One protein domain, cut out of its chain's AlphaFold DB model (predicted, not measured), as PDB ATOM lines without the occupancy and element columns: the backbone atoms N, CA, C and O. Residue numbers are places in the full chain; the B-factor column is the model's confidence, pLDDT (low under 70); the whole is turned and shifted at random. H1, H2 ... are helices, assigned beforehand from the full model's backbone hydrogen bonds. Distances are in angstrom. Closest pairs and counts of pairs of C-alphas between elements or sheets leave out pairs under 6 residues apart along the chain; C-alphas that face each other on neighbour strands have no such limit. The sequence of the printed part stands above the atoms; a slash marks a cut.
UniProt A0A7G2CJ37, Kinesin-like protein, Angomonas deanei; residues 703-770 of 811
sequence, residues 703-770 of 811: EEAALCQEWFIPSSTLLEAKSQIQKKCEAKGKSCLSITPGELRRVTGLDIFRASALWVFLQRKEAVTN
ATOM      1  N   GLU A 703      -1.279  -8.034  48.039       80.81
ATOM      2  CA  GLU A 703      -0.986  -8.476  46.669       80.81
ATOM      3  C   GLU A 703      -1.010  -7.321  45.650       80.81
ATOM      4  O   GLU A 703      -0.230  -7.310  44.699       80.81
ATOM      5  N   GLU A 704      -1.887  -6.330  45.839       83.81
ATOM      6  CA  GLU A 704      -1.965  -5.144  44.972       83.81
ATOM      7  C   GLU A 704      -0.806  -4.189  45.229       83.81
ATOM      8  O   GLU A 704      -0.264  -3.609  44.286       83.81
ATOM      9  N   ALA A 705      -0.402  -4.050  46.492       78.81
ATOM     10  CA  ALA A 705       0.780  -3.283  46.857       78.81
ATOM     11  C   ALA A 705       2.046  -3.897  46.236       78.81
ATOM     12  O   ALA A 705       2.854  -3.165  45.660       78.81
ATOM     13  N   ALA A 706       2.171  -5.231  46.262       80.44
ATOM     14  CA  ALA A 706       3.274  -5.949  45.626       80.44
ATOM     15  C   ALA A 706       3.315  -5.728  44.102       80.44
ATOM     16  O   ALA A 706       4.370  -5.397  43.564       80.44
ATOM     17  N   LEU A 707       2.169  -5.818  43.410       83.50
ATOM     18  CA  LEU A 707       2.086  -5.559  41.966       83.50
ATOM     19  C   LEU A 707       2.497  -4.122  41.612       83.50
ATOM     20  O   LEU A 707       3.267  -3.908  40.672       83.50
ATOM     21  N   CYS A 708       1.984  -3.132  42.351       82.69
ATOM     22  CA  CYS A 708       2.315  -1.725  42.129       82.69
ATOM     23  C   CYS A 708       3.809  -1.450  42.326       82.69
ATOM     24  O   CYS A 708       4.386  -0.663  41.573       82.69
ATOM     25  N   GLN A 709       4.434  -2.117  43.299       77.75
ATOM     26  CA  GLN A 709       5.861  -1.996  43.569       77.75
ATOM     27  C   GLN A 709       6.719  -2.683  42.497       77.75
ATOM     28  O   GLN A 709       7.693  -2.094  42.039       77.75
ATOM     29  N   GLU A 710       6.356  -3.896  42.075       78.88
ATOM     30  CA  GLU A 710       7.116  -4.683  41.094       78.88
ATOM     31  C   GLU A 710       7.078  -4.060  39.689       78.88
ATOM     32  O   GLU A 710       8.098  -3.989  39.005       78.88
ATOM     33  N   TRP A 711       5.911  -3.564  39.270       79.44
ATOM     34  CA  TRP A 711       5.688  -3.028  37.922       79.44
ATOM     35  C   TRP A 711       5.663  -1.501  37.855       79.44
ATOM     36  O   TRP A 711       5.366  -0.944  36.798       79.44
ATOM     37  N   PHE A 712       5.959  -0.805  38.957       80.00
ATOM     38  CA  PHE A 712       5.916   0.661  39.036       80.00
ATOM     39  C   PHE A 712       4.583   1.239  38.516       80.00
ATOM     40  O   PHE A 712       4.546   2.184  37.715       80.00
ATOM     41  N   ILE A 713       3.470   0.625  38.931       83.69
ATOM     42  CA  ILE A 713       2.111   1.074  38.604       83.69
ATOM     43  C   ILE A 713       1.660   2.043  39.707       83.69
ATOM     44  O   ILE A 713       1.687   1.666  40.879       83.69
ATOM     45  N   PRO A 714       1.214   3.272  39.384       84.44
ATOM     46  CA  PRO A 714       0.714   4.188  40.403       84.44
ATOM     47  C   PRO A 714      -0.533   3.620  41.095       84.44
ATOM     48  O   PRO A 714      -1.492   3.221  40.426       84.44
ATOM     49  N   SER A 715      -0.561   3.645  42.431       80.50
ATOM     50  CA  SER A 715      -1.684   3.137  43.237       80.50
ATOM     51  C   SER A 715      -3.023   3.783  42.856       80.50
ATOM     52  O   SER A 715      -4.051   3.109  42.791       80.50
ATOM     53  N   SER A 716      -3.009   5.073  42.500       81.62
ATOM     54  CA  SER A 716      -4.183   5.793  41.989       81.62
ATOM     55  C   SER A 716      -4.704   5.223  40.666       81.62
ATOM     56  O   SER A 716      -5.912   5.074  40.499       81.62
ATOM     57  N   THR A 717      -3.810   4.852  39.746       86.06
ATOM     58  CA  THR A 717      -4.165   4.266  38.444       86.06
ATOM     59  C   THR A 717      -4.776   2.877  38.610       86.06
ATOM     60  O   THR A 717      -5.746   2.553  37.926       86.06
ATOM     61  N   LEU A 718      -4.261   2.069  39.543       86.00
ATOM     62  CA  LEU A 718      -4.825   0.752  39.852       86.00
ATOM     63  C   LEU A 718      -6.236   0.868  40.457       86.00
ATOM     64  O   LEU A 718      -7.160   0.201  39.987       86.00
ATOM     65  N   LEU A 719      -6.424   1.743  41.450       84.94
ATOM     66  CA  LEU A 719      -7.732   1.970  42.078       84.94
ATOM     67  C   LEU A 719      -8.759   2.530  41.083       84.94
ATOM     68  O   LEU A 719      -9.908   2.080  41.051       84.94
ATOM     69  N   GLU A 720      -8.347   3.465  40.224       86.44
ATOM     70  CA  GLU A 720      -9.207   4.009  39.176       86.44
ATOM     71  C   GLU A 720      -9.598   2.935  38.152       86.44
ATOM     72  O   GLU A 720     -10.782   2.795  37.834       86.44
ATOM     73  N   ALA A 721      -8.638   2.131  37.683       85.62
ATOM     74  CA  ALA A 721      -8.902   1.034  36.757       85.62
ATOM     75  C   ALA A 721      -9.917   0.041  37.342       85.62
ATOM     76  O   ALA A 721     -10.889  -0.308  36.668       85.62
ATOM     77  N   LYS A 722      -9.758  -0.348  38.616       86.62
ATOM     78  CA  LYS A 722     -10.720  -1.213  39.320       86.62
ATOM     79  C   LYS A 722     -12.109  -0.579  39.399       86.62
ATOM     80  O   LYS A 722     -13.083  -1.224  39.017       86.62
ATOM     81  N   SER A 723     -12.209   0.688  39.812       85.25
ATOM     82  CA  SER A 723     -13.495   1.399  39.904       85.25
ATOM     83  C   SER A 723     -14.198   1.497  38.545       85.25
ATOM     84  O   SER A 723     -15.406   1.269  38.441       85.25
ATOM     85  N   GLN A 724     -13.458   1.792  37.474       85.38
ATOM     86  CA  GLN A 724     -14.013   1.874  36.124       85.38
ATOM     87  C   GLN A 724     -14.474   0.511  35.593       85.38
ATOM     88  O   GLN A 724     -15.518   0.432  34.937       85.38
ATOM     89  N   ILE A 725     -13.717  -0.558  35.862       85.38
ATOM     90  CA  ILE A 725     -14.097  -1.925  35.485       85.38
ATOM     91  C   ILE A 725     -15.360  -2.333  36.241       85.38
ATOM     92  O   ILE A 725     -16.321  -2.763  35.605       85.38
ATOM     93  N   GLN A 726     -15.409  -2.097  37.553       85.00
ATOM     94  CA  GLN A 726     -16.564  -2.413  38.388       85.00
ATOM     95  C   GLN A 726     -17.829  -1.683  37.917       85.00
ATOM     96  O   GLN A 726     -18.838  -2.329  37.643       85.00
ATOM     97  N   LYS A 727     -17.765  -0.364  37.685       86.00
ATOM     98  CA  LYS A 727     -18.898   0.409  37.140       86.00
ATOM     99  C   LYS A 727     -19.378  -0.127  35.787       86.00
ATOM    100  O   LYS A 727     -20.575  -0.145  35.510       86.00
ATOM    101  N   LYS A 728     -18.457  -0.568  34.920       83.62
ATOM    102  CA  LYS A 728     -18.794  -1.155  33.608       83.62
ATOM    103  C   LYS A 728     -19.388  -2.561  33.722       83.62
ATOM    104  O   LYS A 728     -20.203  -2.920  32.870       83.62
ATOM    105  N   CYS A 729     -18.980  -3.335  34.722       83.06
ATOM    106  CA  CYS A 729     -19.562  -4.628  35.074       83.06
ATOM    107  C   CYS A 729     -20.999  -4.455  35.589       83.06
ATOM    108  O   CYS A 729     -21.920  -5.052  35.029       83.06
ATOM    109  N   GLU A 730     -21.203  -3.546  36.547       82.56
ATOM    110  CA  GLU A 730     -22.510  -3.193  37.121       82.56
ATOM    111  C   GLU A 730     -23.482  -2.682  36.049       82.56
ATOM    112  O   GLU A 730     -24.584  -3.207  35.908       82.56
ATOM    113  N   ALA A 731     -23.047  -1.743  35.199       80.19
ATOM    114  CA  ALA A 731     -23.867  -1.209  34.110       80.19
ATOM    115  C   ALA A 731     -24.286  -2.265  33.068       80.19
ATOM    116  O   ALA A 731     -25.256  -2.065  32.338       80.19
ATOM    117  N   LYS A 732     -23.546  -3.375  32.962       78.00
ATOM    118  CA  LYS A 732     -23.828  -4.476  32.026       78.00
ATOM    119  C   LYS A 732     -24.465  -5.693  32.699       78.00
ATOM    120  O   LYS A 732     -24.735  -6.662  31.991       78.00
ATOM    121  N   GLY A 733     -24.672  -5.666  34.018       74.75
ATOM    122  CA  GLY A 733     -25.169  -6.806  34.792       74.75
ATOM    123  C   GLY A 733     -24.268  -8.044  34.707       74.75
ATOM    124  O   GLY A 733     -24.772  -9.163  34.689       74.75
ATOM    125  N   LYS A 734     -22.945  -7.863  34.578       79.31
ATOM    126  CA  LYS A 734     -21.965  -8.959  34.467       79.31
ATOM    127  C   LYS A 734     -20.979  -8.908  35.626       79.31
ATOM    128  O   LYS A 734     -20.589  -7.820  36.029       79.31
ATOM    129  N   SER A 735     -20.529 -10.066  36.107       73.44
ATOM    130  CA  SER A 735     -19.483 -10.170  37.139       73.44
ATOM    131  C   SER A 735     -18.074  -9.861  36.614       73.44
ATOM    132  O   SER A 735     -17.197  -9.516  37.396       73.44
ATOM    133  N   CYS A 736     -17.862  -9.943  35.295       82.19
ATOM    134  CA  CYS A 736     -16.550  -9.829  34.661       82.19
ATOM    135  C   CYS A 736     -16.604  -9.005  33.360       82.19
ATOM    136  O   CYS A 736     -17.562  -9.106  32.577       82.19
ATOM    137  N   LEU A 737     -15.566  -8.199  33.102       85.31
ATOM    138  CA  LEU A 737     -15.452  -7.369  31.903       85.31
ATOM    139  C   LEU A 737     -14.579  -8.038  30.833       85.31
ATOM    140  O   LEU A 737     -13.405  -8.314  31.040       85.31
ATOM    141  N   SER A 738     -15.137  -8.214  29.640       85.44
ATOM    142  CA  SER A 738     -14.384  -8.680  28.473       85.44
ATOM    143  C   SER A 738     -13.588  -7.518  27.851       85.44
ATOM    144  O   SER A 738     -14.201  -6.637  27.231       85.44
ATOM    145  N   ILE A 739     -12.268  -7.499  28.080       87.44
ATOM    146  CA  ILE A 739     -11.309  -6.441  27.695       87.44
ATOM    147  C   ILE A 739      -9.926  -7.055  27.406       87.44
ATOM    148  O   ILE A 739      -9.532  -7.994  28.094       87.44
ATOM    149  N   THR A 740      -9.186  -6.547  26.415       86.31
ATOM    150  CA  THR A 740      -7.803  -6.985  26.100       86.31
ATOM    151  C   THR A 740      -6.740  -6.156  26.847       86.31
ATOM    152  O   THR A 740      -7.046  -5.051  27.307       86.31
ATOM    153  N   PRO A 741      -5.474  -6.616  26.941       84.50
ATOM    154  CA  PRO A 741      -4.364  -5.797  27.444       84.50
ATOM    155  C   PRO A 741      -4.178  -4.481  26.672       84.50
ATOM    156  O   PRO A 741      -3.961  -3.434  27.282       84.50
ATOM    157  N   GLY A 742      -4.330  -4.500  25.341       85.69
ATOM    158  CA  GLY A 742      -4.244  -3.298  24.506       85.69
ATOM    159  C   GLY A 742      -5.375  -2.298  24.775       85.69
ATOM    160  O   GLY A 742      -5.151  -1.084  24.847       85.69
ATOM    161  N   GLU A 743      -6.596  -2.787  25.004       85.75
ATOM    162  CA  GLU A 743      -7.721  -1.955  25.437       85.75
ATOM    163  C   GLU A 743      -7.498  -1.394  26.849       85.75
ATOM    164  O   GLU A 743      -7.808  -0.224  27.093       85.75
ATOM    165  N   LEU A 744      -6.914  -2.181  27.761       85.62
ATOM    166  CA  LEU A 744      -6.584  -1.729  29.114       85.62
ATOM    167  C   LEU A 744      -5.507  -0.637  29.095       85.62
ATOM    168  O   LEU A 744      -5.685   0.386  29.751       85.62
ATOM    169  N   ARG A 745      -4.465  -0.791  28.268       87.50
ATOM    170  CA  ARG A 745      -3.429   0.228  28.011       87.50
ATOM    171  C   ARG A 745      -4.040   1.570  27.604       87.50
ATOM    172  O   ARG A 745      -3.641   2.620  28.099       87.50
ATOM    173  N   ARG A 746      -5.044   1.554  26.718       84.56
ATOM    174  CA  ARG A 746      -5.751   2.771  26.276       84.56
ATOM    175  C   ARG A 746      -6.517   3.449  27.414       84.56
ATOM    176  O   ARG A 746      -6.641   4.668  27.406       84.56
ATOM    177  N   VAL A 747      -7.058   2.671  28.348       83.19
ATOM    178  CA  VAL A 747      -7.846   3.187  29.476       83.19
ATOM    179  C   VAL A 747      -6.950   3.745  30.579       83.19
ATOM    180  O   VAL A 747      -7.261   4.798  31.122       83.19
ATOM    181  N   THR A 748      -5.853   3.063  30.907       83.69
ATOM    182  CA  THR A 748      -4.986   3.426  32.039       83.69
ATOM    183  C   THR A 748      -3.861   4.386  31.667       83.69
ATOM    184  O   THR A 748      -3.276   5.001  32.552       83.69
ATOM    185  N   GLY A 749      -3.525   4.513  30.377       82.94
ATOM    186  CA  GLY A 749      -2.394   5.327  29.919       82.94
ATOM    187  C   GLY A 749      -1.022   4.757  30.297       82.94
ATOM    188  O   GLY A 749      -0.014   5.442  30.133       82.94
ATOM    189  N   LEU A 750      -0.976   3.521  30.803       86.56
ATOM    190  CA  LEU A 750       0.260   2.773  31.036       86.56
ATOM    191  C   LEU A 750       0.875   2.333  29.698       86.56
ATOM    192  O   LEU A 750       0.187   2.316  28.676       86.56
ATOM    193  N   ASP A 751       2.151   1.940  29.697       86.94
ATOM    194  CA  ASP A 751       2.706   1.196  28.557       86.94
ATOM    195  C   ASP A 751       2.130  -0.223  28.491       86.94
ATOM    196  O   ASP A 751       1.542  -0.732  29.451       86.94
ATOM    197  N   ILE A 752       2.296  -0.866  27.336       87.25
ATOM    198  CA  ILE A 752       1.759  -2.199  27.067       87.25
ATOM    199  C   ILE A 752       2.258  -3.249  28.067       87.25
ATOM    200  O   ILE A 752       1.505  -4.168  28.384       87.25
ATOM    201  N   PHE A 753       3.468  -3.113  28.617       87.12
ATOM    202  CA  PHE A 753       4.040  -4.093  29.540       87.12
ATOM    203  C   PHE A 753       3.383  -3.997  30.918       87.12
ATOM    204  O   PHE A 753       2.848  -4.987  31.420       87.12
ATOM    205  N   ARG A 754       3.314  -2.786  31.483       85.69
ATOM    206  CA  ARG A 754       2.605  -2.528  32.749       85.69
ATOM    207  C   ARG A 754       1.104  -2.792  32.636       85.69
ATOM    208  O   ARG A 754       0.509  -3.360  33.550       85.69
ATOM    209  N   ALA A 755       0.488  -2.431  31.509       88.19
ATOM    210  CA  ALA A 755      -0.913  -2.741  31.243       88.19
ATOM    211  C   ALA A 755      -1.160  -4.255  31.167       88.19
ATOM    212  O   ALA A 755      -2.162  -4.731  31.694       88.19
ATOM    213  N   SER A 756      -0.240  -5.020  30.572       86.19
ATOM    214  CA  SER A 756      -0.337  -6.482  30.513       86.19
ATOM    215  C   SER A 756      -0.201  -7.118  31.894       86.19
ATOM    216  O   SER A 756      -1.026  -7.955  32.249       86.19
ATOM    217  N   ALA A 757       0.759  -6.676  32.711       84.00
ATOM    218  CA  ALA A 757       0.911  -7.153  34.087       84.00
ATOM    219  C   ALA A 757      -0.346  -6.886  34.936       84.00
ATOM    220  O   ALA A 757      -0.850  -7.782  35.619       84.00
ATOM    221  N   LEU A 758      -0.914  -5.680  34.822       86.69
ATOM    222  CA  LEU A 758      -2.179  -5.329  35.468       86.69
ATOM    223  C   LEU A 758      -3.341  -6.196  34.969       86.69
ATOM    224  O   LEU A 758      -4.172  -6.641  35.760       86.69
ATOM    225  N   TRP A 759      -3.405  -6.449  33.664       88.00
ATOM    226  CA  TRP A 759      -4.448  -7.275  33.066       88.00
ATOM    227  C   TRP A 759      -4.401  -8.716  33.594       88.00
ATOM    228  O   TRP A 759      -5.438  -9.248  33.982       88.00
ATOM    229  N   VAL A 760      -3.208  -9.313  33.709       83.81
ATOM    230  CA  VAL A 760      -3.008 -10.656  34.293       83.81
ATOM    231  C   VAL A 760      -3.467 -10.708  35.740       83.81
ATOM    232  O   VAL A 760      -4.152 -11.650  36.149       83.81
ATOM    233  N   PHE A 761      -3.114  -9.690  36.523       86.06
ATOM    234  CA  PHE A 761      -3.547  -9.592  37.909       86.06
ATOM    235  C   PHE A 761      -5.079  -9.554  38.021       86.06
ATOM    236  O   PHE A 761      -5.673 -10.323  38.777       86.06
ATOM    237  N   LEU A 762      -5.733  -8.718  37.212       86.06
ATOM    238  CA  LEU A 762      -7.191  -8.602  37.187       86.06
ATOM    239  C   LEU A 762      -7.876  -9.873  36.663       86.06
ATOM    240  O   LEU A 762      -8.975 -10.199  37.112       86.06
ATOM    241  N   GLN A 763      -7.240 -10.599  35.741       86.12
ATOM    242  CA  GLN A 763      -7.757 -11.863  35.221       86.12
ATOM    243  C   GLN A 763      -7.738 -12.948  36.306       86.12
ATOM    244  O   GLN A 763      -8.715 -13.676  36.456       86.12
ATOM    245  N   ARG A 764      -6.668 -13.017  37.115       84.62
ATOM    246  CA  ARG A 764      -6.571 -13.937  38.268       84.62
ATOM    247  C   ARG A 764      -7.628 -13.662  39.338       84.62
ATOM    248  O   ARG A 764      -8.045 -14.585  40.026       84.62
ATOM    249  N   LYS A 765      -8.064 -12.408  39.472       84.44
ATOM    250  CA  LYS A 765      -9.164 -11.991  40.360       84.44
ATOM    251  C   LYS A 765     -10.550 -12.117  39.706       84.44
ATOM    252  O   LYS A 765     -11.513 -11.586  40.246       84.44
ATOM    253  N   GLU A 766     -10.638 -12.751  38.535       83.69
ATOM    254  CA  GLU A 766     -11.865 -12.939  37.741       83.69
ATOM    255  C   GLU A 766     -12.579 -11.633  37.333       83.69
ATOM    256  O   GLU A 766     -13.713 -11.648  36.851       83.69
ATOM    257  N   ALA A 767     -11.911 -10.481  37.449       81.69
ATOM    258  CA  ALA A 767     -12.484  -9.174  37.126       81.69
ATOM    259  C   ALA A 767     -12.497  -8.891  35.613       81.69
ATOM    260  O   ALA A 767     -13.362  -8.153  35.125       81.69
ATOM    261  N   VAL A 768     -11.557  -9.479  34.860       85.94
ATOM    262  CA  VAL A 768     -11.454  -9.343  33.397       85.94
ATOM    263  C   VAL A 768     -11.315 -10.689  32.685       85.94
ATOM    264  O   VAL A 768     -10.755 -11.639  33.223       85.94
ATOM    265  N   THR A 769     -11.814 -10.762  31.450       85.25
ATOM    266  CA  THR A 769     -11.725 -11.940  30.568       85.25
ATOM    267  C   THR A 769     -11.225 -11.542  29.187       85.25
ATOM    268  O   THR A 769     -11.584 -10.482  28.669       85.25
ATOM    269  N   ASN A 770     -10.420 -12.407  28.566       81.44
ATOM    270  CA  ASN A 770      -9.919 -12.181  27.214       81.44
ATOM    271  C   ASN A 770     -11.036 -12.388  26.171       81.44
ATOM    272  O   ASN A 770     -11.609 -13.477  26.126       81.44
TER     273      ASN A 770
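Overview. This is residues 703 to 770 of the 811 residues of the protein "Kinesin-like protein" of Angomonas deanei (UniProt A0A7G2CJ37). A short helix, H1, makes a corner with one long helix, H2, which runs along the longest axis of the domain; near the first part of H2, the helices H3 and H4 form a crossed pair, about perpendicular to each other. From the far end of H2 the link of residues 732 to 740 folds back to H3, and part of it pairs with the last residues printed. The printed part has 68 residues with four named helices, in the order H1, H2, H3, H4, and no named strand; the class is all helix. It is compact, with a radius of gyration of the C-alphas of 11.1 A, and elongated, spanning 33 by 21 by 19 A.

Arrangement. H1, residues 703 to 710, and H2, residues 715 to 731, only just touch, with 3 pairs of C-alphas within 8 A, and only at the corner by their link; the closest C-alphas, of Cys 708 and Ser 715, are 6.4 A apart. They run opposite ways at a steep tilt of 47 degrees. H2 only just touches H3, residues 741 to 748, with 3 pairs within 8 A and with residues 717 to 721 of H2 alone; the closest C-alphas are those of Thr 717 and Thr 748, 6.5 A. H3 touches H4, residues 752 to 764, about perpendicular at 79 degrees, closest at the C-alphas of Arg 745 and Ala 755, 5.1 A. H1 and H4 are close but not clearly touching, closest at the C-alphas of Leu 707 and Leu 758, 7.8 A. H1 and H3 are apart. In H1, H2, H3 and H4 every O i to N i+4 pair is within hydrogen-bond range.

Along the chain. H1 begins at C-alpha 703, (-0.986, -8.476, 46.669). H2 is 24.4 A long and ends at C-alpha 731, (-23.867, -1.209, 34.110). H3 measures 10.3 A. H4, 18.2 A, ends at C-alpha 764, (-6.571, -13.937, 38.268).

Size, cuts and confidence. The C-alphas farthest apart, of Glu 710 and Gly 733, are 33.0 A apart. The printed part has no cut and no long link. No printed residue is under 70 in pLDDT.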